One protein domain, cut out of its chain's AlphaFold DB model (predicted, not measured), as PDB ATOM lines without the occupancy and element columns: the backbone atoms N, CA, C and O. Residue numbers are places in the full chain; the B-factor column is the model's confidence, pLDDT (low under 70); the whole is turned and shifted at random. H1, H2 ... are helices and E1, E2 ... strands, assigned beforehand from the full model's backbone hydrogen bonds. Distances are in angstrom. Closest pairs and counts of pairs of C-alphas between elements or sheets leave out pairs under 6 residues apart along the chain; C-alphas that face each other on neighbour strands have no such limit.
ATOM      1  N   ASP A 152      56.277 -15.869   7.684       65.69
ATOM      2  CA  ASP A 152      56.911 -15.613   8.984       65.69
ATOM      3  C   ASP A 152      56.527 -14.262   9.621       65.69
ATOM      4  O   ASP A 152      57.315 -13.675  10.364       65.69
ATOM      5  N   GLN A 153      55.338 -13.715   9.344       81.56
ATOM      6  CA  GLN A 153      54.818 -12.555  10.082       81.56
ATOM      7  C   GLN A 153      54.449 -12.950  11.517       81.56
ATOM      8  O   GLN A 153      53.907 -14.025  11.761       81.56
ATOM      9  N   ALA A 154      54.731 -12.069  12.475       84.81
ATOM     10  CA  ALA A 154      54.486 -12.326  13.886       84.81
ATOM     11  C   ALA A 154      52.982 -12.283  14.210       84.81
ATOM     12  O   ALA A 154      52.356 -11.219  14.200       84.81
ATOM     13  N   VAL A 155      52.403 -13.440  14.536       86.62
ATOM     14  CA  VAL A 155      50.975 -13.585  14.853       86.62
ATOM     15  C   VAL A 155      50.776 -13.519  16.364       86.62
ATOM     16  O   VAL A 155      51.224 -14.406  17.091       86.62
ATOM     17  N   LEU A 156      50.062 -12.500  16.848       88.75
ATOM     18  CA  LEU A 156      49.633 -12.421  18.246       88.75
ATOM     19  C   LEU A 156      48.266 -13.094  18.427       88.75
ATOM     20  O   LEU A 156      47.256 -12.594  17.930       88.75
ATOM     21  N   LYS A 157      48.222 -14.181  19.199       86.81
ATOM     22  CA  LYS A 157      46.982 -14.805  19.677       86.81
ATOM     23  C   LYS A 157      46.782 -14.439  21.146       86.81
ATOM     24  O   LYS A 157      47.574 -14.838  21.996       86.81
ATOM     25  N   ILE A 158      45.738 -13.672  21.452       87.31
ATOM     26  CA  ILE A 158      45.347 -13.387  22.839       87.31
ATOM     27  C   ILE A 158      44.329 -14.447  23.260       87.31
ATOM     28  O   ILE A 158      43.334 -14.651  22.569       87.31
ATOM     29  N   ALA A 159      44.610 -15.151  24.352       77.69
ATOM     30  CA  ALA A 159      43.749 -16.186  24.909       77.69
ATOM     31  C   ALA A 159      42.868 -15.603  26.026       77.69
ATOM     32  O   ALA A 159      43.368 -14.935  26.936       77.69
ATOM     33  N   GLY A 160      41.562 -15.879  25.941       71.56
ATOM     34  CA  GLY A 160      40.517 -15.186  26.699       71.56
ATOM     35  C   GLY A 160      40.037 -13.906  26.000       71.56
ATOM     36  O   GLY A 160      40.747 -13.327  25.174       71.56
ATOM     37  N   LYS A 161      38.820 -13.448  26.324       72.50
ATOM     38  CA  LYS A 161      38.336 -12.134  25.878       72.50
ATOM     39  C   LYS A 161      39.096 -11.046  26.636       72.50
ATOM     40  O   LYS A 161      38.877 -10.868  27.827       72.50
ATOM     41  N   LEU A 162      39.945 -10.279  25.952       86.94
ATOM     42  CA  LEU A 162      40.622  -9.126  26.562       86.94
ATOM     43  C   LEU A 162      39.616  -8.089  27.105       86.94
ATOM     44  O   LEU A 162      39.904  -7.390  28.074       86.94
ATOM     45  N   GLU A 163      38.432  -8.024  26.499       84.19
ATOM     46  CA  GLU A 163      37.307  -7.170  26.890       84.19
ATOM     47  C   GLU A 163      36.790  -7.477  28.301       84.19
ATOM     48  O   GLU A 163      36.513  -6.538  29.040       84.19
ATOM     49  N   SER A 164      36.776  -8.740  28.749       87.56
ATOM     50  CA  SER A 164      36.276  -9.072  30.095       87.56
ATOM     51  C   SER A 164      37.182  -8.565  31.223       87.56
ATOM     52  O   SER A 164      36.762  -8.488  32.375       87.56
ATOM     53  N   MET A 165      38.401  -8.111  30.904       89.44
ATOM     54  CA  MET A 165      39.244  -7.366  31.846       89.44
ATOM     55  C   MET A 165      38.686  -5.961  32.153       89.44
ATOM     56  O   MET A 165      39.105  -5.355  33.141       89.44
ATOM     57  N   ALA A 166      37.744  -5.445  31.356       88.38
ATOM     58  CA  ALA A 166      36.969  -4.234  31.636       88.38
ATOM     59  C   ALA A 166      35.651  -4.511  32.394       88.38
ATOM     60  O   ALA A 166      35.029  -3.575  32.892       88.38
ATOM     61  N   GLU A 167      35.247  -5.774  32.534       87.50
ATOM     62  CA  GLU A 167      33.990  -6.218  33.157       87.50
ATOM     63  C   GLU A 167      34.232  -6.762  34.578       87.50
ATOM     64  O   GLU A 167      35.375  -6.963  34.982       87.50
ATOM     65  N   ASN A 168      33.172  -7.018  35.355       87.25
ATOM     66  CA  ASN A 168      33.240  -7.765  36.627       87.25
ATOM     67  C   ASN A 168      34.344  -7.274  37.594       87.25
ATOM     68  O   ASN A 168      35.222  -8.035  38.002       87.25
ATOM     69  N   TRP A 169      34.347  -5.975  37.902       89.62
ATOM     70  CA  TRP A 169      35.303  -5.346  38.827       89.62
ATOM     71  C   TRP A 169      34.963  -5.672  40.281       89.62
ATOM     72  O   TRP A 169      33.799  -5.568  40.666       89.62
ATOM     73  N   THR A 170      35.966  -5.979  41.109       87.56
ATOM     74  CA  THR A 170      35.745  -6.073  42.561       87.56
ATOM     75  C   THR A 170      35.485  -4.688  43.161       87.56
ATOM     76  O   THR A 170      35.883  -3.660  42.600       87.56
ATOM     77  N   SER A 171      34.851  -4.642  44.335       84.75
ATOM     78  CA  SER A 171      34.614  -3.389  45.065       84.75
ATOM     79  C   SER A 171      35.916  -2.629  45.358       84.75
ATOM     80  O   SER A 171      35.938  -1.403  45.280       84.75
ATOM     81  N   GLU A 172      37.014  -3.346  45.622       84.25
ATOM     82  CA  GLU A 172      38.345  -2.764  45.837       84.25
ATOM     83  C   GLU A 172      38.933  -2.174  44.545       84.25
ATOM     84  O   GLU A 172      39.387  -1.030  44.545       84.25
ATOM     85  N   GLU A 173      38.901  -2.905  43.424       88.56
ATOM     86  CA  GLU A 173      39.382  -2.394  42.130       88.56
ATOM     87  C   GLU A 173      38.598  -1.144  41.704       88.56
ATOM     88  O   GLU A 173      39.167  -0.185  41.171       88.56
ATOM     89  N   ARG A 174      37.281  -1.143  41.953       86.69
ATOM     90  CA  ARG A 174      36.374  -0.052  41.578       86.69
ATOM     91  C   ARG A 174      36.558   1.177  42.472       86.69
ATOM     92  O   ARG A 174      36.590   2.285  41.942       86.69
ATOM     93  N   ALA A 175      36.789   0.991  43.775       83.81
ATOM     94  CA  ALA A 175      37.176   2.066  44.696       83.81
ATOM     95  C   ALA A 175      38.538   2.682  44.323       83.81
ATOM     96  O   ALA A 175      38.673   3.902  44.253       83.81
ATOM     97  N   ASN A 176      39.526   1.848  43.982       84.44
ATOM     98  CA  ASN A 176      40.843   2.287  43.505       84.44
ATOM     99  C   ASN A 176      40.829   2.868  42.074       84.44
ATOM    100  O   ASN A 176      41.861   3.346  41.594       84.44
ATOM    101  N   ARG A 177      39.689   2.792  41.362       89.44
ATOM    102  CA  ARG A 177      39.523   3.093  39.924       89.44
ATOM    103  C   ARG A 177      40.566   2.403  39.018       89.44
ATOM    104  O   ARG A 177      40.808   2.845  37.891       89.44
ATOM    105  N   ARG A 178      41.187   1.311  39.482       91.19
ATOM    106  CA  ARG A 178      42.294   0.613  38.811       91.19
ATOM    107  C   ARG A 178      42.259  -0.892  39.075       91.19
ATOM    108  O   ARG A 178      42.241  -1.326  40.222       91.19
ATOM    109  N   ARG A 179      42.384  -1.660  37.996       90.88
ATOM    110  CA  ARG A 179      42.654  -3.102  37.968       90.88
ATOM    111  C   ARG A 179      44.058  -3.334  37.410       90.88
ATOM    112  O   ARG A 179      44.446  -2.700  36.424       90.88
ATOM    113  N   ILE A 180      44.819  -4.251  38.005       90.00
ATOM    114  CA  ILE A 180      46.102  -4.696  37.446       90.00
ATOM    115  C   ILE A 180      45.846  -5.937  36.594       90.00
ATOM    116  O   ILE A 180      45.339  -6.941  37.088       90.00
ATOM    117  N   VAL A 181      46.205  -5.876  35.310       91.12
ATOM    118  CA  VAL A 181      46.095  -7.021  34.399       91.12
ATOM    119  C   VAL A 181      47.484  -7.605  34.173       91.12
ATOM    120  O   VAL A 181      48.371  -6.941  33.628       91.12
ATOM    121  N   LEU A 182      47.674  -8.849  34.609       90.19
ATOM    122  CA  LEU A 182      48.862  -9.661  34.357       90.19
ATOM    123  C   LEU A 182      48.765 -10.292  32.970       90.19
ATOM    124  O   LEU A 182      47.760 -10.917  32.637       90.19
ATOM    125  N   PHE A 183      49.845 -10.192  32.201       90.75
ATOM    126  CA  PHE A 183      50.029 -10.886  30.932       90.75
ATOM    127  C   PHE A 183      51.113 -11.959  31.070       90.75
ATOM    128  O   PHE A 183      52.183 -11.710  31.629       90.75
ATOM    129  N   ARG A 184      50.871 -13.149  30.509       88.06
ATOM    130  CA  ARG A 184      51.896 -14.196  30.357       88.06
ATOM    131  C   ARG A 184      52.141 -14.444  28.871       88.06
ATOM    132  O   ARG A 184      51.208 -14.766  28.140       88.06
ATOM    133  N   LYS A 185      53.395 -14.301  28.428       88.69
ATOM    134  CA  LYS A 185      53.844 -14.600  27.057       88.69
ATOM    135  C   LYS A 185      54.273 -16.065  26.955       88.69
ATOM    136  O   LYS A 185      55.076 -16.525  27.760       88.69
ATOM    137  N   THR A 186      53.836 -16.754  25.907       86.00
ATOM    138  CA  THR A 186      54.516 -17.939  25.358       86.00
ATOM    139  C   THR A 186      54.706 -17.741  23.854       86.00
ATOM    140  O   THR A 186      53.938 -17.018  23.222       86.00
ATOM    141  N   GLN A 187      55.743 -18.331  23.262       85.44
ATOM    142  CA  GLN A 187      56.051 -18.150  21.840       85.44
ATOM    143  C   GLN A 187      56.430 -19.488  21.205       85.44
ATOM    144  O   GLN A 187      57.178 -20.264  21.796       85.44
ATOM    145  N   LYS A 188      55.907 -19.749  20.004       82.19
ATOM    146  CA  LYS A 188      56.247 -20.899  19.157       82.19
ATOM    147  C   LYS A 188      56.439 -20.387  17.728       82.19
ATOM    148  O   LYS A 188      55.471 -19.998  17.076       82.19
ATOM    149  N   GLY A 189      57.691 -20.333  17.268       81.44
ATOM    150  CA  GLY A 189      58.040 -19.715  15.984       81.44
ATOM    151  C   GLY A 189      57.593 -18.248  15.910       81.44
ATOM    152  O   GLY A 189      57.882 -17.453  16.810       81.44
ATOM    153  N   SER A 190      56.852 -17.919  14.853       83.00
ATOM    154  CA  SER A 190      56.239 -16.607  14.606       83.00
ATOM    155  C   SER A 190      55.006 -16.325  15.472       83.00
ATOM    156  O   SER A 190      54.600 -15.171  15.603       83.00
ATOM    157  N   THR A 191      54.389 -17.349  16.073       86.00
ATOM    158  CA  THR A 191      53.173 -17.177  16.878       86.00
ATOM    159  C   THR A 191      53.518 -16.882  18.334       86.00
ATOM    160  O   THR A 191      54.128 -17.700  19.028       86.00
ATOM    161  N   VAL A 192      53.066 -15.728  18.824       88.19
ATOM    162  CA  VAL A 192      53.079 -15.361  20.243       88.19
ATOM    163  C   VAL A 192      51.678 -15.564  20.806       88.19
ATOM    164  O   VAL A 192      50.733 -14.908  20.373       88.19
ATOM    165  N   ASN A 193      51.542 -16.451  21.792       89.25
ATOM    166  CA  ASN A 193      50.310 -16.599  22.559       89.25
ATOM    167  C   ASN A 193      50.438 -15.798  23.862       89.25
ATOM    168  O   ASN A 193      51.394 -15.990  24.618       89.25
ATOM    169  N   ALA A 194      49.471 -14.930  24.144       90.69
ATOM    170  CA  ALA A 194      49.403 -14.155  25.378       90.69
ATOM    171  C   ALA A 194      48.115 -14.485  26.145       90.69
ATOM    172  O   ALA A 194      47.026 -14.309  25.605       90.69
ATOM    173  N   THR A 195      48.218 -14.928  27.399       89.69
ATOM    174  CA  THR A 195      47.062 -14.969  28.317       89.69
ATOM    175  C   THR A 195      47.011 -13.681  29.132       89.69
ATOM    176  O   THR A 195      48.056 -13.086  29.413       89.69
ATOM    177  N   CYS A 196      45.808 -13.253  29.520       91.56
ATOM    178  CA  CYS A 196      45.595 -12.123  30.423       91.56
ATOM    179  C   CYS A 196      44.662 -12.512  31.581       91.56
ATOM    180  O   CYS A 196      43.762 -13.331  31.403       91.56
ATOM    181  N   GLN A 197      44.915 -11.966  32.771       89.19
ATOM    182  CA  GLN A 197      44.114 -12.192  33.981       89.19
ATOM    183  C   GLN A 197      44.186 -10.966  34.912       89.19
ATOM    184  O   GLN A 197      45.235 -10.309  34.946       89.19
ATOM    185  N   PRO A 198      43.135 -10.653  35.694       89.31
ATOM    186  CA  PRO A 198      43.255  -9.719  36.809       89.31
ATOM    187  C   PRO A 198      44.121 -10.337  37.917       89.31
ATOM    188  O   PRO A 198      44.161 -11.562  38.074       89.31
ATOM    189  N   VAL A 199      44.837  -9.497  38.664       86.19
ATOM    190  CA  VAL A 199      45.635  -9.872  39.846       86.19
ATOM    191  C   VAL A 199      45.585  -8.711  40.840       86.19
ATOM    192  O   VAL A 199      45.594  -7.552  40.414       86.19
ATOM    193  N   SER A 200      45.552  -8.980  42.149       79.81
ATOM    194  CA  SER A 200      45.680  -7.906  43.144       79.81
ATOM    195  C   SER A 200      47.065  -7.240  43.087       79.81
ATOM    196  O   SER A 200      48.019  -7.750  42.494       79.81
ATOM    197  N   VAL A 201      47.213  -6.085  43.741       71.56
ATOM    198  CA  VAL A 201      48.524  -5.417  43.858       71.56
ATOM    199  C   VAL A 201      49.528  -6.283  44.642       71.56
ATOM    200  O   VAL A 201      50.726  -6.230  44.367       71.56
ATOM    201  N   ASN A 202      49.038  -7.115  45.568       67.50
ATOM    202  CA  ASN A 202      49.848  -7.885  46.515       67.50
ATOM    203  C   ASN A 202      50.322  -9.237  45.951       67.50
ATOM    204  O   ASN A 202      51.428  -9.673  46.251       67.50
ATOM    205  N   GLU A 203      49.526  -9.888  45.097       69.56
ATOM    206  CA  GLU A 203      49.849 -11.198  44.496       69.56
ATOM    207  C   GLU A 203      50.769 -11.096  43.263       69.56
ATOM    208  O   GLU A 203      51.055 -12.093  42.594       69.56
ATOM    209  N   ARG A 204      51.215  -9.885  42.906       71.38
ATOM    210  CA  ARG A 204      51.958  -9.640  41.668       71.38
ATOM    211  C   ARG A 204      53.344 -10.320  41.687       71.38
ATOM    212  O   ARG A 204      54.204  -9.912  42.466       71.38
ATOM    213  N   PRO A 205      53.654 -11.239  40.747       72.81
ATOM    214  CA  PRO A 205      54.979 -11.851  40.675       72.81
ATOM    215  C   PRO A 205      56.070 -10.839  40.299       72.81
ATOM    216  O   PRO A 205      55.873  -9.987  39.426       72.81
ATOM    217  N   THR A 206      57.261 -10.963  40.884       66.69
ATOM    218  CA  THR A 206      58.441 -10.177  40.486       66.69
ATOM    219  C   THR A 206      58.761 -10.392  39.001       66.69
ATOM    220  O   THR A 206      58.653 -11.504  38.489       66.69
ATOM    221  N   ASN A 207      59.153  -9.326  38.294       68.94
ATOM    222  CA  ASN A 207      59.424  -9.314  36.843       68.94
ATOM    223  C   ASN A 207      58.226  -9.690  35.934       68.94
ATOM    224  O   ASN A 207      58.416 -10.003  34.762       68.94
ATOM    225  N   SER A 208      56.990  -9.621  36.439       79.56
ATOM    226  CA  SER A 208      55.776  -9.850  35.642       79.56
ATOM    227  C   SER A 208      55.424  -8.702  34.684       79.56
ATOM    228  O   SER A 208      55.531  -7.519  35.030       79.56
ATOM    229  N   ILE A 209      54.908  -9.063  33.503       86.25
ATOM    230  CA  ILE A 209      54.327  -8.131  32.530       86.25
ATOM    231  C   ILE A 209      52.942  -7.713  33.040       86.25
ATOM    232  O   ILE A 209      51.996  -8.495  32.973       86.25
ATOM    233  N   CYS A 210      52.809  -6.490  33.547       88.31
ATOM    234  CA  CYS A 210      51.538  -5.968  34.055       88.31
ATOM    235  C   CYS A 210      51.231  -4.592  33.469       88.31
ATOM    236  O   CYS A 210      52.136  -3.770  33.315       88.31
ATOM    237  N   ILE A 211      49.950  -4.334  33.208       90.88
ATOM    238  CA  ILE A 211      49.434  -3.019  32.809       90.88
ATOM    239  C   ILE A 211      48.208  -2.626  33.631       90.88
ATOM    240  O   ILE A 211      47.538  -3.470  34.229       90.88
ATOM    241  N   SER A 212      47.914  -1.328  33.641       91.12
ATOM    242  CA  SER A 212      46.745  -0.758  34.306       91.12
ATOM    243  C   SER A 212      45.529  -0.807  33.377       91.12
ATOM    244  O   SER A 212      45.534  -0.161  32.328       91.12
ATOM    245  N   CYS A 213      44.470  -1.505  33.787       92.75
ATOM    246  CA  CYS A 213      43.113  -1.213  33.330       92.75
ATOM    247  C   CYS A 213      42.537  -0.147  34.276       92.75
ATOM    248  O   CYS A 213      42.642  -0.280  35.496       92.75
ATOM    249  N   ILE A 214      42.016   0.955  33.736       93.56
ATOM    250  CA  ILE A 214      41.708   2.170  34.504       93.56
ATOM    251  C   ILE A 214      40.250   2.562  34.273       93.56
ATOM    252  O   ILE A 214      39.864   2.791  33.132       93.56
ATOM    253  N   TRP A 215      39.450   2.677  35.331       93.44
ATOM    254  CA  TRP A 215      38.043   3.071  35.231       93.44
ATOM    255  C   TRP A 215      37.900   4.600  35.191       93.44
ATOM    256  O   TRP A 215      38.182   5.289  36.176       93.44
ATOM    257  N   TRP A 216      37.442   5.141  34.060       93.62
ATOM    258  CA  TRP A 216      37.061   6.548  33.930       93.62
ATOM    259  C   TRP A 216      35.570   6.680  34.263       93.62
ATOM    260  O   TRP A 216      34.712   6.509  33.400       93.62
ATOM    261  N   ALA A 217      35.259   6.984  35.528       88.12
ATOM    262  CA  ALA A 217      33.881   7.076  36.019       88.12
ATOM    263  C   ALA A 217      33.055   8.118  35.250       88.12
ATOM    264  O   ALA A 217      31.955   7.822  34.798       88.12
ATOM    265  N   GLU A 218      33.648   9.285  35.003       89.44
ATOM    266  CA  GLU A 218      33.057  10.420  34.287       89.44
ATOM    267  C   GLU A 218      32.840  10.142  32.777       89.44
ATOM    268  O   GLU A 218      32.282  10.973  32.071       89.44
ATOM    269  N   ARG A 219      33.282   8.979  32.267       88.38
ATOM    270  CA  ARG A 219      33.009   8.475  30.903       88.38
ATOM    271  C   ARG A 219      32.370   7.079  30.881       88.38
ATOM    272  O   ARG A 219      32.227   6.506  29.807       88.38
ATOM    273  N   ARG A 220      32.046   6.515  32.053       89.81
ATOM    274  CA  ARG A 220      31.530   5.145  32.255       89.81
ATOM    275  C   ARG A 220      32.317   4.050  31.482       89.81
ATOM    276  O   ARG A 220      31.744   3.032  31.110       89.81
ATOM    277  N   GLU A 221      33.631   4.222  31.260       92.75
ATOM    278  CA  GLU A 221      34.459   3.336  30.408       92.75
ATOM    279  C   GLU A 221      35.871   3.039  30.980       92.75
ATOM    280  O   GLU A 221      36.468   3.844  31.698       92.75
ATOM    281  N   CYS A 222      36.437   1.877  30.622       94.00
ATOM    282  CA  CYS A 222      37.823   1.485  30.905       94.00
ATOM    283  C   CYS A 222      38.851   2.011  29.882       94.00
ATOM    284  O   CYS A 222      38.649   1.933  28.672       94.00
ATOM    285  N   TYR A 223      40.020   2.431  30.369       94.44
ATOM    286  CA  TYR A 223      41.138   2.975  29.591       94.44
ATOM    287  C   TYR A 223      42.478   2.307  29.940       94.44
ATOM    288  O   TYR A 223      42.661   1.758  31.026       94.44
ATOM    289  N   VAL A 224      43.448   2.409  29.026       93.44
ATOM    290  CA  VAL A 224      44.863   2.036  29.216       93.44
ATOM    291  C   VAL A 224      45.774   3.216  28.857       93.44
ATOM    292  O   VAL A 224      45.482   3.985  27.936       93.44
ATOM    293  N   THR A 225      46.892   3.399  29.571       91.69
ATOM    294  CA  THR A 225      47.847   4.474  29.239       91.69
ATOM    295  C   THR A 225      48.734   4.082  28.057       91.69
ATOM    296  O   THR A 225      49.165   2.940  27.931       91.69
ATOM    297  N   SER A 226      49.099   5.050  27.215       89.00
ATOM    298  CA  SER A 226      50.052   4.833  26.113       89.00
ATOM    299  C   SER A 226      51.458   4.408  26.568       89.00
ATOM    300  O   SER A 226      52.213   3.854  25.767       89.00
ATOM    301  N   VAL A 227      51.823   4.648  27.833       86.31
ATOM    302  CA  VAL A 227      53.062   4.129  28.435       86.31
ATOM    303  C   VAL A 227      52.925   2.633  28.706       86.31
ATOM    304  O   VAL A 227      53.787   1.868  28.277       86.31
ATOM    305  N   ASP A 228      51.813   2.216  29.309       89.81
ATOM    306  CA  ASP A 228      51.493   0.813  29.574       89.81
ATOM    307  C   ASP A 228      51.335   0.019  28.262       89.81
ATOM    308  O   ASP A 228      51.911  -1.059  28.130       89.81
ATOM    309  N   THR A 229      50.671   0.570  27.235       90.56
ATOM    310  CA  THR A 229      50.568  -0.064  25.901       90.56
ATOM    311  C   THR A 229      51.941  -0.283  25.254       90.56
ATOM    312  O   THR A 229      52.202  -1.347  24.690       90.56
ATOM    313  N   VAL A 230      52.845   0.704  25.333       88.44
ATOM    314  CA  VAL A 230      54.212   0.575  24.793       88.44
ATOM    315  C   VAL A 230      55.047  -0.403  25.621       88.44
ATOM    316  O   VAL A 230      55.827  -1.148  25.035       88.44
ATOM    317  N   HIS A 231      54.870  -0.445  26.945       87.62
ATOM    318  CA  HIS A 231      55.539  -1.416  27.810       87.62
ATOM    319  C   HIS A 231      55.077  -2.853  27.520       87.62
ATOM    320  O   HIS A 231      55.914  -3.741  27.376       87.62
ATOM    321  N   LEU A 232      53.771  -3.074  27.347       90.19
ATOM    322  CA  LEU A 232      53.224  -4.378  26.971       90.19
ATOM    323  C   LEU A 232      53.770  -4.840  25.614       90.19
ATOM    324  O   LEU A 232      54.259  -5.959  25.506       90.19
ATOM    325  N   LEU A 233      53.774  -3.972  24.596       89.81
ATOM    326  CA  LEU A 233      54.366  -4.284  23.288       89.81
ATOM    327  C   LEU A 233      55.868  -4.589  23.375       89.81
ATOM    328  O   LEU A 233      56.340  -5.521  22.733       89.81
ATOM    329  N   GLU A 234      56.607  -3.843  24.195       87.75
ATOM    330  CA  GLU A 234      58.032  -4.065  24.448       87.75
ATOM    331  C   GLU A 234      58.314  -5.429  25.094       87.75
ATOM    332  O   GLU A 234      59.287  -6.076  24.723       87.75
ATOM    333  N   GLN A 235      57.466  -5.897  26.016       86.88
ATOM    334  CA  GLN A 235      57.616  -7.213  26.653       86.88
ATOM    335  C   GLN A 235      57.031  -8.377  25.833       86.88
ATOM    336  O   GLN A 235      57.502  -9.505  25.947       86.88
ATOM    337  N   LEU A 236      56.015  -8.131  25.000       87.12
ATOM    338  CA  LEU A 236      55.441  -9.165  24.134       87.12
ATOM    339  C   LEU A 236      56.299  -9.416  22.884       87.12
ATOM    340  O   LEU A 236      56.435 -10.567  22.469       87.12
ATOM    341  N   ILE A 237      56.892  -8.377  22.287       84.75
ATOM    342  CA  ILE A 237      57.716  -8.496  21.069       84.75
ATOM    343  C   ILE A 237      59.183  -8.765  21.420       84.75
ATOM    344  O   ILE A 237      59.803  -9.628  20.804       84.75
ATOM    345  N   GLY A 238      59.735  -8.054  22.408       71.25
ATOM    346  CA  GLY A 238      61.150  -8.136  22.761       71.25
ATOM    347  C   GLY A 238      61.597  -9.516  23.257       71.25
ATOM    348  O   GLY A 238      60.844 -10.252  23.901       71.25
ATOM    349  N   GLY A 239      62.858  -9.839  22.960       62.72
ATOM    350  CA  GLY A 239      63.653 -10.798  23.730       62.72
ATOM    351  C   GLY A 239      64.220 -10.140  25.005       62.72
ATOM    352  O   GLY A 239      63.595  -9.229  25.549       62.72
ATOM    353  N   PRO A 240      65.419 -10.522  25.484       50.78
ATOM    354  CA  PRO A 240      66.000  -9.987  26.725       50.78
ATOM    355  C   PRO A 240      66.423  -8.500  26.676       50.78
ATOM    356  O   PRO A 240      66.986  -7.996  27.648       50.78
ATOM    357  N   TYR A 241      66.154  -7.779  25.581       55.72
ATOM    358  CA  TYR A 241      66.540  -6.379  25.388       55.72
ATOM    359  C   TYR A 241      65.333  -5.464  25.149       55.72
ATOM    360  O   TYR A 241      64.448  -5.746  24.344       55.72
ATOM    361  N   SER A 242      65.337  -4.319  25.833       69.75
ATOM    362  CA  SER A 242      64.353  -3.240  25.685       69.75
ATOM    363  C   SER A 242      64.365  -2.614  24.284       69.75
ATOM    364  O   SER A 242      65.431  -2.451  23.685       69.75
ATOM    365  N   PHE A 243      63.209  -2.150  23.801       77.12
ATOM    366  CA  PHE A 243      63.112  -1.429  22.528       77.12
ATOM    367  C   PHE A 243      64.002  -0.176  22.522       77.12
ATOM    368  O   PHE A 243      63.971   0.639  23.448       77.12
ATOM    369  N   SER A 244      64.715   0.055  21.415       75.88
ATOM    370  CA  SER A 244      65.436   1.314  21.203       75.88
ATOM    371  C   SER A 244      64.477   2.515  21.197       75.88
ATOM    372  O   SER A 244      63.307   2.402  20.822       75.88
ATOM    373  N   GLY A 245      64.967   3.707  21.556       71.62
ATOM    374  CA  GLY A 245      64.144   4.928  21.558       71.62
ATOM    375  C   GLY A 245      63.523   5.260  20.191       71.62
ATOM    376  O   GLY A 245      62.415   5.794  20.128       71.62
ATOM    377  N   LEU A 246      64.194   4.875  19.097       76.44
ATOM    378  CA  LEU A 246      63.676   4.988  17.730       76.44
ATOM    379  C   LEU A 246      62.514   4.016  17.481       76.44
ATOM    380  O   LEU A 246      61.514   4.399  16.872       76.44
ATOM    381  N   GLU A 247      62.611   2.784  17.984       81.00
ATOM    382  CA  GLU A 247      61.556   1.780  17.846       81.00
ATOM    383  C   GLU A 247      60.341   2.119  18.719       81.00
ATOM    384  O   GLU A 247      59.220   2.109  18.213       81.00
ATOM    385  N   LYS A 248      60.539   2.597  19.959       82.06
ATOM    386  CA  LYS A 248      59.450   3.183  20.772       82.06
ATOM    387  C   LYS A 248      58.785   4.370  20.061       82.06
ATOM    388  O   LYS A 248      57.570   4.533  20.144       82.06
ATOM    389  N   GLY A 249      59.549   5.175  19.319       80.50
ATOM    390  CA  GLY A 249      59.019   6.231  18.448       80.50
ATOM    391  C   GLY A 249      58.148   5.698  17.302       80.50
ATOM    392  O   GLY A 249      57.054   6.213  17.075       80.50
ATOM    393  N   ARG A 250      58.584   4.632  16.619       82.12
ATOM    394  CA  ARG A 250      57.822   3.959  15.548       82.12
ATOM    395  C   ARG A 250      56.559   3.268  16.068       82.12
ATOM    396  O   ARG A 250      55.522   3.354  15.418       82.12
ATOM    397  N   VAL A 251      56.614   2.632  17.239       85.00
ATOM    398  CA  VAL A 251      55.439   2.035  17.897       85.00
ATOM    399  C   VAL A 251      54.427   3.120  18.266       85.00
ATOM    400  O   VAL A 251      53.260   2.997  17.916       85.00
ATOM    401  N   ARG A 252      54.864   4.240  18.859       84.81
ATOM    402  CA  ARG A 252      53.990   5.398  19.125       84.81
ATOM    403  C   ARG A 252      53.392   6.008  17.850       84.81
ATOM    404  O   ARG A 252      52.275   6.509  17.903       84.81
ATOM    405  N   ALA A 253      54.096   5.948  16.718       84.94
ATOM    406  CA  ALA A 253      53.569   6.375  15.420       84.94
ATOM    407  C   ALA A 253      52.548   5.382  14.828       84.94
ATOM    408  O   ALA A 253      51.580   5.824  14.221       84.94
ATOM    409  N   ASN A 254      52.710   4.069  15.042       85.00
ATOM    410  CA  ASN A 254      51.673   3.076  14.724       85.00
ATOM    411  C   ASN A 254      50.418   3.303  15.585       85.00
ATOM    412  O   ASN A 254      49.317   3.364  15.060       85.00
ATOM    413  N   LEU A 255      50.586   3.474  16.901       86.25
ATOM    414  CA  LEU A 255      49.481   3.705  17.839       86.25
ATOM    415  C   LEU A 255      48.758   5.046  17.606       86.25
ATOM    416  O   LEU A 255      47.671   5.251  18.131       86.25
ATOM    417  N   ALA A 256      49.328   5.959  16.814       82.69
ATOM    418  CA  ALA A 256      48.704   7.235  16.464       82.69
ATOM    419  C   ALA A 256      47.634   7.136  15.356       82.69
ATOM    420  O   ALA A 256      46.995   8.147  15.081       82.69
ATOM    421  N   SER A 257      47.426   5.965  14.736       81.06
ATOM    422  CA  SER A 257      46.258   5.713  13.873       81.06
ATOM    423  C   SER A 257      45.012   5.275  14.651       81.06
ATOM    424  O   SER A 257      43.965   5.083  14.045       81.06
ATOM    425  N   PHE A 258      45.131   5.078  15.965       86.94
ATOM    426  CA  PHE A 258      44.027   4.738  16.855       86.94
ATOM    427  C   PHE A 258      43.617   5.964  17.673       86.94
ATOM    428  O   PHE A 258      44.453   6.811  18.006       86.94
ATOM    429  N   GLU A 259      42.335   6.053  18.020       82.44
ATOM    430  CA  GLU A 259      41.785   7.194  18.749       82.44
ATOM    431  C   GLU A 259      42.354   7.269  20.172       82.44
ATOM    432  O   GLU A 259      42.041   6.467  21.050       82.44
ATOM    433  N   SER A 260      43.241   8.243  20.392       89.00
ATOM    434  CA  SER A 260      43.865   8.502  21.690       89.00
ATOM    435  C   SER A 260      43.295   9.772  22.310       89.00
ATOM    436  O   SER A 260      43.454  10.854  21.727       89.00
ATOM    437  N   LEU A 261      42.748   9.691  23.517       89.00
ATOM    438  CA  LEU A 261      42.395  10.884  24.278       89.00
ATOM    439  C   LEU A 261      43.649  11.462  24.946       89.00
ATOM    440  O   LEU A 261      44.554  10.734  25.357       89.00
ATOM    441  N   ILE A 262      43.713  12.794  25.031       89.44
ATOM    442  CA  ILE A 262      44.811  13.522  25.680       89.44
ATOM    443  C   ILE A 262      44.297  14.086  27.005       89.44
ATOM    444  O   ILE A 262      43.583  15.093  27.020       89.44
ATOM    445  N   VAL A 263      44.676  13.412  28.087       88.12
ATOM    446  CA  VAL A 263      44.347  13.694  29.489       88.12
ATOM    447  C   VAL A 263      45.429  14.601  30.072       88.12
ATOM    448  O   VAL A 263      46.616  14.311  29.942       88.12
ATOM    449  N   SER A 264      45.057  15.725  30.679       87.12
ATOM    450  CA  SER A 264      46.013  16.745  31.123       87.12
ATOM    451  C   SER A 264      45.513  17.512  32.340       87.12
ATOM    452  O   SER A 264      44.358  17.927  32.391       87.12
ATOM    453  N   ASN A 265      46.436  17.822  33.252       83.56
ATOM    454  CA  ASN A 265      46.218  18.746  34.369       83.56
ATOM    455  C   ASN A 265      45.833  20.176  33.905       83.56
ATOM    456  O   ASN A 265      45.383  20.994  34.697       83.56
ATOM    457  N   CYS A 266      46.011  20.498  32.615       80.56
ATOM    458  CA  CYS A 266      45.619  21.786  32.031       80.56
ATOM    459  C   CYS A 266      44.176  21.828  31.480       80.56
ATOM    460  O   CYS A 266      43.786  22.871  30.955       80.56
ATOM    461  N   LYS A 267      43.406  20.731  31.537       84.94
ATOM    462  CA  LYS A 267      42.010  20.660  31.057       84.94
ATOM    463  C   LYS A 267      41.071  20.279  32.211       84.94
ATOM    464  O   LYS A 267      41.309  19.218  32.794       84.94
ATOM    465  N   PRO A 268      40.010  21.050  32.512       84.06
ATOM    466  CA  PRO A 268      39.138  20.774  33.656       84.06
ATOM    467  C   PRO A 268      38.467  19.396  33.552       84.06
ATOM    468  O   PRO A 268      38.679  18.549  34.414       84.06
ATOM    469  N   ASP A 269      37.817  19.098  32.430       86.88
ATOM    470  CA  ASP A 269      37.154  17.824  32.093       86.88
ATOM    471  C   ASP A 269      38.081  16.585  32.048       86.88
ATOM    472  O   ASP A 269      37.616  15.457  31.879       86.88
ATOM    473  N   THR A 270      39.397  16.744  32.252       90.88
ATOM    474  CA  THR A 270      40.322  15.607  32.439       90.88
ATOM    475  C   THR A 270      41.204  15.707  33.689       90.88
ATOM    476  O   THR A 270      42.035  14.825  33.903       90.88
ATOM    477  N   VAL A 271      41.046  16.741  34.529       88.19
ATOM    478  CA  VAL A 271      41.946  17.003  35.668       88.19
ATOM    479  C   VAL A 271      41.813  15.943  36.763       88.19
ATOM    480  O   VAL A 271      42.821  15.439  37.258       88.19
ATOM    481  N   ALA A 272      40.582  15.534  37.085       88.38
ATOM    482  CA  ALA A 272      40.311  14.478  38.059       88.38
ATOM    483  C   ALA A 272      40.944  13.152  37.611       88.38
ATOM    484  O   ALA A 272      41.718  12.542  38.349       88.38
ATOM    485  N   PHE A 273      40.702  12.762  36.356       91.00
ATOM    486  CA  PHE A 273      41.241  11.535  35.770       91.00
ATOM    487  C   PHE A 273      42.777  11.550  35.652       91.00
ATOM    488  O   PHE A 273      43.429  10.553  35.962       91.00
ATOM    489  N   PHE A 274      43.378  12.693  35.299       89.81
ATOM    490  CA  PHE A 274      44.833  12.885  35.341       89.81
ATOM    491  C   PHE A 274      45.383  12.658  36.758       89.81
ATOM    492  O   PHE A 274      46.339  11.904  36.937       89.81
ATOM    493  N   ASN A 275      44.762  13.268  37.772       87.81
ATOM    494  CA  ASN A 275      45.200  13.154  39.162       87.81
ATOM    495  C   ASN A 275      45.055  11.728  39.711       87.81
ATOM    496  O   ASN A 275      45.933  11.281  40.442       87.81
ATOM    497  N   ILE A 276      44.022  10.982  39.304       88.12
ATOM    498  CA  ILE A 276      43.865   9.552  39.620       88.12
ATOM    499  C   ILE A 276      45.040   8.741  39.053       88.12
ATOM    500  O   ILE A 276      45.713   8.036  39.806       88.12
ATOM    501  N   ILE A 277      45.363   8.904  37.762       88.06
ATOM    502  CA  ILE A 277      46.494   8.200  37.128       88.06
ATOM    503  C   ILE A 277      47.828   8.551  37.808       88.06
ATOM    504  O   ILE A 277      48.671   7.680  38.034       88.06
ATOM    505  N   MET A 278      48.018   9.819  38.179       83.25
ATOM    506  CA  MET A 278      49.213  10.277  38.893       83.25
ATOM    507  C   MET A 278      49.228   9.882  40.378       83.25
ATOM    508  O   MET A 278      50.304   9.846  40.978       83.25
ATOM    509  N   GLY A 279      48.083   9.533  40.964       82.12
ATOM    510  CA  GLY A 279      47.941   9.040  42.336       82.12
ATOM    511  C   GLY A 279      48.303   7.562  42.510       82.12
ATOM    512  O   GLY A 279      48.637   7.152  43.618       82.12
ATOM    513  N   PHE A 280      48.315   6.774  41.430       85.19
ATOM    514  CA  PHE A 280      48.513   5.324  41.495       85.19
ATOM    515  C   PHE A 280      49.795   4.871  42.217       85.19
ATOM    516  O   PHE A 280      50.885   5.428  42.020       85.19
ATOM    517  N   SER A 281      49.621   3.807  43.006       69.56
ATOM    518  CA  SER A 281      50.644   2.977  43.648       69.56
ATOM    519  C   SER A 281      51.450   2.152  42.634       69.56
ATOM    520  O   SER A 281      51.106   2.072  41.447       69.56
ATOM    521  N   ASP A 282      52.550   1.543  43.085       59.47
ATOM    522  CA  ASP A 282      53.431   0.798  42.188       59.47
ATOM    523  C   ASP A 282      52.782  -0.486  41.623       59.47
ATOM    524  O   ASP A 282      52.083  -1.188  42.351       59.47
ATOM    525  N   PRO A 283      52.985  -0.820  40.329       59.28
ATOM    526  CA  PRO A 283      53.861  -0.147  39.367       59.28
ATOM    527  C   PRO A 283      53.290   1.191  38.882       59.28
ATOM    528  O   PRO A 283      52.238   1.233  38.243       59.28
ATOM    529  N   LYS A 284      54.002   2.288  39.139       61.78
ATOM    530  CA  LYS A 284      53.623   3.615  38.660       61.78
ATOM    531  C   LYS A 284      54.102   3.768  37.211       61.78
ATOM    532  O   LYS A 284      55.272   3.468  36.937       61.78
ATOM    533  N   PRO A 285      53.269   4.236  36.261       54.31
ATOM    534  CA  PRO A 285      53.755   4.467  34.909       54.31
ATOM    535  C   PRO A 285      54.766   5.623  34.938       54.31
ATOM    536  O   PRO A 285      54.495   6.704  35.466       54.31
ATOM    537  N   ARG A 286      55.974   5.365  34.431       52.69
ATOM    538  CA  ARG A 286      57.124   6.277  34.548       52.69
ATOM    539  C   ARG A 286      57.034   7.438  33.544       52.69
ATOM    540  O   ARG A 286      56.473   7.287  32.462       52.69
ATOM    541  N   ASP A 287      57.609   8.581  33.921       50.81
ATOM    542  CA  ASP A 287      57.724   9.827  33.138       50.81
ATOM    543  C   ASP A 287      56.398  10.496  32.690       50.81
ATOM    544  O   ASP A 287      56.353  11.197  31.677       50.81
ATOM    545  N   LEU A 288      55.311  10.344  33.461       61.19
ATOM    546  CA  LEU A 288      53.983  10.926  33.175       61.19
ATOM    547  C   LEU A 288      53.796  12.421  33.543       61.19
ATOM    548  O   LEU A 288      52.677  12.888  33.730       61.19
ATOM    549  N   GLU A 289      54.853  13.228  33.638       50.47
ATOM    550  CA  GLU A 289      54.753  14.623  34.125       50.47
ATOM    551  C   GLU A 289      54.075  15.624  33.147       50.47
ATOM    552  O   GLU A 289      54.226  16.839  33.282       50.47
ATOM    553  N   LYS A 290      53.387  15.147  32.102       70.50
ATOM    554  CA  LYS A 290      52.764  15.942  31.025       70.50
ATOM    555  C   LYS A 290      51.533  15.215  30.474       70.50
ATOM    556  O   LYS A 290      51.332  14.047  30.776       70.50
ATOM    557  N   ASP A 291      50.770  15.907  29.624       79.19
ATOM    558  CA  ASP A 291      49.696  15.397  28.754       79.19
ATOM    559  C   ASP A 291      49.799  13.888  28.437       79.19
ATOM    560  O   ASP A 291      50.588  13.448  27.593       79.19
ATOM    561  N   ILE A 292      48.970  13.096  29.114       86.06
ATOM    562  CA  ILE A 292      48.933  11.639  29.026       86.06
ATOM    563  C   ILE A 292      48.045  11.255  27.843       86.06
ATOM    564  O   ILE A 292      46.859  11.580  27.807       86.06
ATOM    565  N   LYS A 293      48.596  10.509  26.883       89.69
ATOM    566  CA  LYS A 293      47.778   9.794  25.895       89.69
ATOM    567  C   LYS A 293      47.215   8.527  26.532       89.69
ATOM    568  O   LYS A 293      47.995   7.679  26.975       89.69
ATOM    569  N   VAL A 294      45.894   8.401  26.539       91.94
ATOM    570  CA  VAL A 294      45.158   7.191  26.935       91.94
ATOM    571  C   VAL A 294      44.370   6.649  25.745       91.94
ATOM    572  O   VAL A 294      44.003   7.403  24.842       91.94
ATOM    573  N   PHE A 295      44.118   5.347  25.749       93.81
ATOM    574  CA  PHE A 295      43.334   4.639  24.741       93.81
ATOM    575  C   PHE A 295      42.169   3.914  25.434       93.81
ATOM    576  O   PHE A 295      42.396   3.367  26.519       93.81
ATOM    577  N   PRO A 296      40.956   3.879  24.853       94.50
ATOM    578  CA  PRO A 296      39.883   3.003  25.320       94.50
ATOM    579  C   PRO A 296      40.350   1.543  25.404       94.50
ATOM    580  O   PRO A 296      41.061   1.066  24.517       94.50
ATOM    581  N   TRP A 297      39.959   0.808  26.447       94.56
ATOM    582  CA  TRP A 297      40.412  -0.576  26.649       94.56
ATOM    583  C   TRP A 297      39.984  -1.493  25.494       94.56
ATOM    584  O   TRP A 297      40.772  -2.323  25.042       94.56
ATOM    585  N   ARG A 298      38.782  -1.263  24.944       91.38
ATOM    586  CA  ARG A 298      38.216  -1.985  23.791       91.38
ATOM    587  C   ARG A 298      39.168  -2.065  22.586       91.38
ATOM    588  O   ARG A 298      39.322  -3.130  22.000       91.38
ATOM    589  N   ILE A 299      39.896  -0.989  22.265       91.25
ATOM    590  CA  ILE A 299      40.810  -0.971  21.105       91.25
ATOM    591  C   ILE A 299      42.192  -1.588  21.377       91.25
ATOM    592  O   ILE A 299      42.994  -1.715  20.449       91.25
ATOM    593  N   LEU A 300      42.508  -1.981  22.620       92.31
ATOM    594  CA  LEU A 300      43.830  -2.512  22.972       92.31
ATOM    595  C   LEU A 300      44.157  -3.791  22.187       92.31
ATOM    596  O   LEU A 300      45.282  -3.939  21.714       92.31
ATOM    597  N   GLY A 301      43.184  -4.687  22.000       90.94
ATOM    598  CA  GLY A 301      43.391  -5.952  21.287       90.94
ATOM    599  C   GLY A 301      43.878  -5.747  19.850       90.94
ATOM    600  O   GLY A 301      44.860  -6.362  19.431       90.94
ATOM    601  N   ASP A 302      43.247  -4.836  19.113       90.06
ATOM    602  CA  ASP A 302      43.577  -4.580  17.707       90.06
ATOM    603  C   ASP A 302      44.770  -3.638  17.541       90.06
ATOM    604  O   ASP A 302      45.569  -3.819  16.619       90.06
ATOM    605  N   ALA A 303      44.980  -2.711  18.480       90.62
ATOM    606  CA  ALA A 303      46.214  -1.936  18.568       90.62
ATOM    607  C   ALA A 303      47.445  -2.842  18.767       90.62
ATOM    608  O   ALA A 303      48.477  -2.628  18.124       90.62
ATOM    609  N   LEU A 304      47.330  -3.893  19.592       91.38
ATOM    610  CA  LEU A 304      48.383  -4.897  19.759       91.38
ATOM    611  C   LEU A 304      48.618  -5.689  18.462       91.38
ATOM    612  O   LEU A 304      49.746  -5.694  17.965       91.38
ATOM    613  N   LYS A 305      47.572  -6.294  17.869       90.12
ATOM    614  CA  LYS A 305      47.664  -7.058  16.602       90.12
ATOM    615  C   LYS A 305      48.273  -6.225  15.461       90.12
ATOM    616  O   LYS A 305      49.186  -6.682  14.777       90.12
ATOM    617  N   SER A 306      47.808  -4.983  15.293       89.00
ATOM    618  CA  SER A 306      48.238  -4.055  14.235       89.00
ATOM    619  C   SER A 306      49.708  -3.644  14.354       89.00
ATOM    620  O   SER A 306      50.382  -3.436  13.343       89.00
ATOM    621  N   VAL A 307      50.253  -3.552  15.575       87.50
ATOM    622  CA  VAL A 307      51.701  -3.374  15.767       87.50
ATOM    623  C   VAL A 307      52.452  -4.685  15.515       87.50
ATOM    624  O   VAL A 307      53.493  -4.646  14.861       87.50
ATOM    625  N   PHE A 308      51.925  -5.821  15.981       86.00
ATOM    626  CA  PHE A 308      52.553  -7.141  15.857       86.00
ATOM    627  C   PHE A 308      52.801  -7.579  14.409       86.00
ATOM    628  O   PHE A 308      53.924  -7.958  14.087       86.00
ATOM    629  N   GLY A 309      51.824  -7.407  13.511       85.06
ATOM    630  CA  GLY A 309      51.943  -7.753  12.083       85.06
ATOM    631  C   GLY A 309      52.986  -6.951  11.281       85.06
ATOM    632  O   GLY A 309      53.035  -7.043  10.059       85.06
ATOM    633  N   LYS A 310      53.816  -6.130  11.943       86.31
ATOM    634  CA  LYS A 310      54.957  -5.400  11.351       86.31
ATOM    635  C   LYS A 310      56.317  -6.001  11.750       86.31
ATOM    636  O   LYS A 310      57.361  -5.424  11.422       86.31
ATOM    637  N   TYR A 311      56.295  -7.128  12.462       87.12
ATOM    638  CA  TYR A 311      57.446  -7.924  12.879       87.12
ATOM    639  C   TYR A 311      57.365  -9.331  12.273       87.12
ATOM    640  O   TYR A 311      56.298  -9.793  11.874       87.12
ATOM    641  N   SER A 312      58.513  -9.993  12.201       85.19
ATOM    642  CA  SER A 312      58.720 -11.322  11.635       85.19
ATOM    643  C   SER A 312      59.817 -12.062  12.400       85.19
ATOM    644  O   SER A 312      60.548 -11.442  13.172       85.19
ATOM    645  N   ILE A 313      59.966 -13.369  12.187       81.19
ATOM    646  CA  ILE A 313      61.109 -14.113  12.740       81.19
ATOM    647  C   ILE A 313      62.427 -13.562  12.163       81.19
ATOM    648  O   ILE A 313      62.519 -13.267  10.971       81.19
ATOM    649  N   SER A 314      63.457 -13.438  13.002       75.50
ATOM    650  CA  SER A 314      64.834 -13.169  12.577       75.50
ATOM    651  C   SER A 314      65.417 -14.374  11.812       75.50
ATOM    652  O   SER A 314      65.555 -15.446  12.411       75.50
ATOM    653  N   PRO A 315      65.813 -14.240  10.525       61.09
ATOM    654  CA  PRO A 315      66.323 -15.365   9.725       61.09
ATOM    655  C   PRO A 315      67.588 -16.036  10.281       61.09
ATOM    656  O   PRO A 315      67.930 -17.141   9.874       61.09
TER     657      PRO A 315
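This is residues 152 to 315 of the 1135 residues of an uncharacterized protein of Fusarium oxysporum f. sp. narcissi (UniProt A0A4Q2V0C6). A long, strongly twisted seven-stranded sheet curls round two helices, H3 and H6, which cross in its hollow, while H4 crosses them away from the sheet and H5 packs on the sheet's other face. The hairpin E2 and E3 makes a long blade at one side. The printed part has 164 residues, with six named helices and eight named strands in the order E1 H1 H2 E2 E3 E4 E5 H3 H4 E6 H5 E7 H6 E8. The sheet is mixed, in the order E1, E3, E2, E4, E5, E7, E6, and the class is mixed, helices and strands. The whole is compact, with a radius of gyration of the C-alphas of 15.7 A, yet elongated, spanning 50 by 31 by 25 A.

Find C-alpha 178 at (42.294, 0.613, 38.811); from there E2, residues 178 to 188, runs 32.3 A to C-alpha 188 at (56.247, -20.899, 19.157). E3, 191 to 199, returns over 25.3 A. Look next for E1, 155 to 159, E4, 209 to 216, 22.7 A long, E5, 221 to 225, E7, 292 to 296, and E6, 261 to 263. The helices are H1, 162 to 166, H2, 171 to 175, H3, 226 to 237, 16.2 A, H4, 245 to 257, 19.5 A, H5, 268 to 279, 17.0 A, and H6, 297 to 308, 17.5 A. E8, 311 to 313, ends at C-alpha 313 at (61.109, -14.113, 12.740) and pairs with no named strand.

Start at the hairpin E2 and E3, where N 184 and O 195 are 3.0 A apart. E1 is parallel to E3, with N 157 and O 192 at 2.9 A. E4 is antiparallel to E2, with N 181 and O 211 at 3.0 A. H3 and H6 are on one face and H5 on the other, three layers, helices on both faces of a sheet. E5, H3, H4 and E6 form a split strand-helix-strand unit, two strands of one sheet that are not neighbours, with helices between them along the chain and E7 between them in the sheet; its crossover is right-handed. The hub H6 touches H4 at a steep tilt of 54 degrees, the closest C-alphas being those of Asn 254 and Val 307, 6.5 A apart. H1 touches H6, and H2 is on the sheet. Every O i to N i+4 pair is within hydrogen-bond range in H2 and H3; H4 has 8 of 9, H5 and H6 6 of 8 each, and H1 0 of 1, with 2 of 2 O i to N i+3 pairs.

The C-alphas of Pro 268 and Pro 315, the two farthest apart, are 51.2 A apart. The printed part has no cut, and H5 to E7, residues 280 to 291, is the long link. Mean pLDDT of the printed part is 83.4; 19 residues are under 70, among them 281 to 289.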